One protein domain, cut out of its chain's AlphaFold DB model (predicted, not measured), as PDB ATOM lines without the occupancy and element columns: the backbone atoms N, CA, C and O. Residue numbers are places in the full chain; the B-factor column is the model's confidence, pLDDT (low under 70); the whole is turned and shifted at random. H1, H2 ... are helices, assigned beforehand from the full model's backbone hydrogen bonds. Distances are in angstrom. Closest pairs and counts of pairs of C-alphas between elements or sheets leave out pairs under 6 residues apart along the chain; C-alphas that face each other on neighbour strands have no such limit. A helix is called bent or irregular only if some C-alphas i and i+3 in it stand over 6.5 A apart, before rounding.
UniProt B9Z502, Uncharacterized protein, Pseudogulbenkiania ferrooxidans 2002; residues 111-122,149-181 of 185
ATOM      1  N   VAL A 111      24.394  16.766 -10.873       67.50
ATOM      2  CA  VAL A 111      23.460  17.095 -11.964       67.50
ATOM      3  C   VAL A 111      23.716  16.225 -13.199       67.50
ATOM      4  O   VAL A 111      22.774  15.645 -13.729       67.50
ATOM      5  N   ASP A 112      24.980  16.032 -13.584       65.62
ATOM      6  CA  ASP A 112      25.353  15.143 -14.694       65.62
ATOM      7  C   ASP A 112      24.940  13.683 -14.428       65.62
ATOM      8  O   ASP A 112      24.472  12.982 -15.326       65.62
ATOM      9  N   GLY A 113      25.074  13.222 -13.178       68.44
ATOM     10  CA  GLY A 113      24.656  11.883 -12.758       68.44
ATOM     11  C   GLY A 113      23.140  11.676 -12.832       68.44
ATOM     12  O   GLY A 113      22.689  10.627 -13.293       68.44
ATOM     13  N   LEU A 114      22.354  12.685 -12.450       69.69
ATOM     14  CA  LEU A 114      20.891  12.659 -12.549       69.69
ATOM     15  C   LEU A 114      20.410  12.712 -14.004       69.69
ATOM     16  O   LEU A 114      19.480  11.997 -14.370       69.69
ATOM     17  N   GLN A 115      21.067  13.496 -14.860       68.88
ATOM     18  CA  GLN A 115      20.772  13.509 -16.295       68.88
ATOM     19  C   GLN A 115      21.064  12.148 -16.945       68.88
ATOM     20  O   GLN A 115      20.242  11.645 -17.712       68.88
ATOM     21  N   LEU A 116      22.188  11.512 -16.592       69.12
ATOM     22  CA  LEU A 116      22.513  10.152 -17.030       69.12
ATOM     23  C   LEU A 116      21.466   9.134 -16.549       69.12
ATOM     24  O   LEU A 116      21.054   8.266 -17.317       69.12
ATOM     25  N   TYR A 117      21.019   9.250 -15.296       67.56
ATOM     26  CA  TYR A 117      19.966   8.406 -14.733       67.56
ATOM     27  C   TYR A 117      18.646   8.559 -15.505       67.56
ATOM     28  O   TYR A 117      18.062   7.569 -15.944       67.56
ATOM     29  N   ASN A 118      18.213   9.791 -15.761       68.69
ATOM     30  CA  ASN A 118      16.986  10.064 -16.509       68.69
ATOM     31  C   ASN A 118      17.053   9.551 -17.950       68.69
ATOM     32  O   ASN A 118      16.084   8.969 -18.441       68.69
ATOM     33  N   ALA A 119      18.215   9.671 -18.599       69.62
ATOM     34  CA  ALA A 119      18.454   9.082 -19.911       69.62
ATOM     35  C   ALA A 119      18.387   7.543 -19.886       69.62
ATOM     36  O   ALA A 119      17.785   6.947 -20.778       69.62
ATOM     37  N   ALA A 120      18.954   6.894 -18.863       68.81
ATOM     38  CA  ALA A 120      18.955   5.436 -18.731       68.81
ATOM     39  C   ALA A 120      17.555   4.847 -18.478       68.81
ATOM     40  O   ALA A 120      17.251   3.758 -18.962       68.81
ATOM     41  N   PHE A 121      16.700   5.568 -17.747       65.56
ATOM     42  CA  PHE A 121      15.335   5.137 -17.423       65.56
ATOM     43  C   PHE A 121      14.260   5.712 -18.358       65.56
ATOM     44  O   PHE A 121      13.076   5.445 -18.163       65.56
ATOM     45  N   GLY A 122      14.645   6.491 -19.377       60.75
ATOM     46  CA  GLY A 122      13.706   7.126 -20.308       60.75
ATOM     47  C   GLY A 122      12.788   8.167 -19.653       60.75
ATOM     48  O   GLY A 122      11.761   8.528 -20.221       60.75
ATOM     49  N   VAL A 149      14.260  15.250 -12.011       61.72
ATOM     50  CA  VAL A 149      14.104  14.278 -10.914       61.72
ATOM     51  C   VAL A 149      14.996  14.712  -9.752       61.72
ATOM     52  O   VAL A 149      16.170  15.025  -9.958       61.72
ATOM     53  N   SER A 150      14.461  14.747  -8.529       67.81
ATOM     54  CA  SER A 150      15.244  15.147  -7.355       67.81
ATOM     55  C   SER A 150      16.187  14.028  -6.888       67.81
ATOM     56  O   SER A 150      15.998  12.844  -7.183       67.81
ATOM     57  N   ARG A 151      17.226  14.372  -6.118       68.50
ATOM     58  CA  ARG A 151      18.126  13.361  -5.527       68.50
ATOM     59  C   ARG A 151      17.389  12.487  -4.514       68.50
ATOM     60  O   ARG A 151      17.687  11.300  -4.384       68.50
ATOM     61  N   GLU A 152      16.431  13.076  -3.806       67.69
ATOM     62  CA  GLU A 152      15.518  12.404  -2.894       67.69
ATOM     63  C   GLU A 152      14.711  11.325  -3.624       67.69
ATOM     64  O   GLU A 152      14.609  10.205  -3.117       67.69
ATOM     65  N   ASP A 153      14.222  11.621  -4.832       68.81
ATOM     66  CA  ASP A 153      13.465  10.672  -5.656       68.81
ATOM     67  C   ASP A 153      14.328   9.496  -6.119       68.81
ATOM     68  O   ASP A 153      13.877   8.353  -6.072       68.81
ATOM     69  N   LEU A 154      15.591   9.730  -6.497       71.56
ATOM     70  CA  LEU A 154      16.515   8.652  -6.877       71.56
ATOM     71  C   LEU A 154      16.780   7.704  -5.696       71.56
ATOM     72  O   LEU A 154      16.735   6.477  -5.833       71.56
ATOM     73  N   LEU A 155      17.016   8.259  -4.505       71.88
ATOM     74  CA  LEU A 155      17.227   7.464  -3.294       71.88
ATOM     75  C   LEU A 155      15.949   6.726  -2.865       71.88
ATOM     76  O   LEU A 155      16.029   5.558  -2.473       71.88
ATOM     77  N   ALA A 156      14.774   7.346  -2.993       73.88
ATOM     78  CA  ALA A 156      13.489   6.686  -2.767       73.88
ATOM     79  C   ALA A 156      13.244   5.551  -3.777       73.88
ATOM     80  O   ALA A 156      12.863   4.450  -3.379       73.88
ATOM     81  N   HIS A 157      13.558   5.771  -5.054       74.56
ATOM     82  CA  HIS A 157      13.437   4.760  -6.098       74.56
ATOM     83  C   HIS A 157      14.346   3.556  -5.830       74.56
ATOM     84  O   HIS A 157      13.885   2.420  -5.889       74.56
ATOM     85  N   SER A 158      15.612   3.769  -5.450       73.56
ATOM     86  CA  SER A 158      16.525   2.661  -5.112       73.56
ATOM     87  C   SER A 158      16.044   1.818  -3.920       73.56
ATOM     88  O   SER A 158      16.191   0.591  -3.925       73.56
ATOM     89  N   ARG A 159      15.407   2.449  -2.920       71.56
ATOM     90  CA  ARG A 159      14.757   1.752  -1.798       71.56
ATOM     91  C   ARG A 159      13.609   0.868  -2.292       71.56
ATOM     92  O   ARG A 159      13.473  -0.269  -1.835       71.56
ATOM     93  N   ASP A 160      12.795   1.385  -3.205       77.38
ATOM     94  CA  ASP A 160      11.578   0.719  -3.670       77.38
ATOM     95  C   ASP A 160      11.872  -0.351  -4.746       77.38
ATOM     96  O   ASP A 160      11.207  -1.389  -4.785       77.38
ATOM     97  N   LEU A 161      12.952  -0.202  -5.520       78.31
ATOM     98  CA  LEU A 161      13.421  -1.191  -6.498       78.31
ATOM     99  C   LEU A 161      13.756  -2.540  -5.843       78.31
ATOM    100  O   LEU A 161      13.445  -3.596  -6.391       78.31
ATOM    101  N   GLY A 162      14.321  -2.530  -4.632       75.56
ATOM    102  CA  GLY A 162      14.598  -3.758  -3.883       75.56
ATOM    103  C   GLY A 162      13.334  -4.548  -3.518       75.56
ATOM    104  O   GLY A 162      13.374  -5.778  -3.460       75.56
ATOM    105  N   LEU A 163      12.202  -3.866  -3.293       78.25
ATOM    106  CA  LEU A 163      10.904  -4.520  -3.087       78.25
ATOM    107  C   LEU A 163      10.384  -5.124  -4.388       78.25
ATOM    108  O   LEU A 163       9.950  -6.274  -4.384       78.25
ATOM    109  N   TRP A 164      10.481  -4.379  -5.488       79.06
ATOM    110  CA  TRP A 164      10.074  -4.859  -6.805       79.06
ATOM    111  C   TRP A 164      10.872  -6.101  -7.234       79.06
ATOM    112  O   TRP A 164      10.269  -7.109  -7.589       79.06
ATOM    113  N   CYS A 165      12.202  -6.099  -7.088       80.50
ATOM    114  CA  CYS A 165      13.040  -7.262  -7.405       80.50
ATOM    115  C   CYS A 165      12.649  -8.510  -6.599       80.50
ATOM    116  O   CYS A 165      12.621  -9.612  -7.144       80.50
ATOM    117  N   ARG A 166      12.322  -8.351  -5.306       82.19
ATOM    118  CA  ARG A 166      11.845  -9.465  -4.469       82.19
ATOM    119  C   ARG A 166      10.473  -9.971  -4.905       82.19
ATOM    120  O   ARG A 166      10.271 -11.178  -4.930       82.19
ATOM    121  N   ALA A 167       9.556  -9.075  -5.266       82.81
ATOM    122  CA  ALA A 167       8.237  -9.456  -5.770       82.81
ATOM    123  C   ALA A 167       8.339 -10.227  -7.096       82.81
ATOM    124  O   ALA A 167       7.701 -11.263  -7.253       82.81
ATOM    125  N   VAL A 168       9.198  -9.774  -8.013       84.00
ATOM    126  CA  VAL A 168       9.471 -10.472  -9.277       84.00
ATOM    127  C   VAL A 168      10.125 -11.834  -9.033       84.00
ATOM    128  O   VAL A 168       9.744 -12.814  -9.667       84.00
ATOM    129  N   ALA A 169      11.075 -11.931  -8.098       86.19
ATOM    130  CA  ALA A 169      11.678 -13.212  -7.726       86.19
ATOM    131  C   ALA A 169      10.640 -14.191  -7.153       86.19
ATOM    132  O   ALA A 169      10.620 -15.346  -7.562       86.19
ATOM    133  N   ALA A 170       9.739 -13.720  -6.284       86.69
ATOM    134  CA  ALA A 170       8.660 -14.541  -5.736       86.69
ATOM    135  C   ALA A 170       7.694 -15.034  -6.826       86.69
ATOM    136  O   ALA A 170       7.373 -16.215  -6.860       86.69
ATOM    137  N   GLN A 171       7.295 -14.161  -7.759       82.38
ATOM    138  CA  GLN A 171       6.468 -14.551  -8.909       82.38
ATOM    139  C   GLN A 171       7.171 -15.576  -9.807       82.38
ATOM    140  O   GLN A 171       6.536 -16.493 -10.319       82.38
ATOM    141  N   ARG A 172       8.489 -15.439 -10.005       87.19
ATOM    142  CA  ARG A 172       9.285 -16.419 -10.753       87.19
ATOM    143  C   ARG A 172       9.300 -17.770 -10.044       87.19
ATOM    144  O   ARG A 172       9.121 -18.786 -10.705       87.19
ATOM    145  N   ASP A 173       9.545 -17.782  -8.740       87.62
ATOM    146  CA  ASP A 173       9.621 -19.018  -7.961       87.62
ATOM    147  C   ASP A 173       8.248 -19.718  -7.914       87.62
ATOM    148  O   ASP A 173       8.175 -20.921  -8.139       87.62
ATOM    149  N   GLU A 174       7.152 -18.960  -7.788       85.31
ATOM    150  CA  GLU A 174       5.779 -19.470  -7.933       85.31
ATOM    151  C   GLU A 174       5.538 -20.087  -9.322       85.31
ATOM    152  O   GLU A 174       4.976 -21.175  -9.436       85.31
ATOM    153  N   LEU A 175       6.012 -19.439 -10.392       84.75
ATOM    154  CA  LEU A 175       5.886 -19.963 -11.753       84.75
ATOM    155  C   LEU A 175       6.709 -21.247 -11.967       84.75
ATOM    156  O   LEU A 175       6.281 -22.126 -12.713       84.75
ATOM    157  N   ILE A 176       7.874 -21.364 -11.320       85.44
ATOM    158  CA  ILE A 176       8.715 -22.571 -11.338       85.44
ATOM    159  C   ILE A 176       8.031 -23.717 -10.584       85.44
ATOM    160  O   ILE A 176       8.033 -24.841 -11.079       85.44
ATOM    161  N   ASP A 177       7.425 -23.440  -9.428       84.38
ATOM    162  CA  ASP A 177       6.721 -24.441  -8.619       84.38
ATOM    163  C   ASP A 177       5.424 -24.935  -9.282       84.38
ATOM    164  O   ASP A 177       5.050 -26.100  -9.131       84.38
ATOM    165  N   LEU A 178       4.750 -24.070 -10.049       80.12
ATOM    166  CA  LEU A 178       3.577 -24.422 -10.857       80.12
ATOM    167  C   LEU A 178       3.935 -25.185 -12.138       80.12
ATOM    168  O   LEU A 178       3.052 -25.803 -12.742       80.12
ATOM    169  N   LEU A 179       5.199 -25.155 -12.571       78.56
ATOM    170  CA  LEU A 179       5.647 -25.913 -13.729       78.56
ATOM    171  C   LEU A 179       5.707 -27.404 -13.342       78.56
ATOM    172  O   LEU A 179       6.494 -27.779 -12.467       78.56
ATOM    173  N   PRO A 180       4.896 -28.287 -13.955       60.31
ATOM    174  CA  PRO A 180       4.964 -29.706 -13.645       60.31
ATOM    175  C   PRO A 180       6.383 -30.210 -13.923       60.31
ATOM    176  O   PRO A 180       6.926 -29.986 -15.005       60.31
ATOM    177  N   LYS A 181       6.979 -30.927 -12.961       59.53
ATOM    178  CA  LYS A 181       8.194 -31.738 -13.166       59.53
ATOM    179  C   LYS A 181       7.893 -32.938 -14.077       59.53
ATOM    180  O   LYS A 181       8.152 -34.082 -13.715       59.53
TER     181      LYS A 181
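This is residues 111 to 122 and 149 to 181 of the 185 residues of an uncharacterized protein of Pseudogulbenkiania ferrooxidans 2002 (UniProt B9Z502). One long, straight helix, H2, makes the length of a thin rod, and a short helix, H1, sits near its first end, running in nearly the same direction with only a slight meeting between them. The rest of H2, from residue 155 on, sticks out free, and a short tail, residues 179 to 181, follows it. The printed part has 45 residues with two named helices, H1 then H2 along the chain, and no named strand; the class is all helix. The whole is extended, with a radius of gyration of the C-alphas of 16.0 A, and the C-alphas span 51 by 18 by 10 A.

H2, residues 151 to 178, is the longest helix. H1, residues 111 to 121, is close to H2 but not clearly touching it, with 1 pair of C-alphas within 8 A. That closest pair is Leu 114 and Arg 151, whose C-alphas are 7.6 A apart. The two helices run the same way at a shallow tilt of 26 degrees, and their centres are 21.3 A apart. Residues 155 to 181, of which 155 to 178 belong to H2, stand free. In H1 every O i to N i+4 pair is within hydrogen-bond range; in H2 22 of 24 are. Neither helix is bent.

H2 has 28 residues and measures 40.8 A from C-alpha 151 at (18.126, 13.361, -5.527) to C-alpha 178 at (3.577, -24.422, -10.857). H1 has 11 residues and measures 15.5 A, beginning at C-alpha 111 at (23.460, 17.095, -11.964).

The two C-alphas farthest apart are those of Val 111 and Lys 181, at 51.2 A. Residues 123 to 148 are cut out, and C-alphas 122 and 149 are 11.8 A apart across the cut; the link from H1 to H2 runs across it. The mean pLDDT of the printed part is 74.4, and it is under 70 in residues 111 to 122, 149 to 153 and 180 to 181.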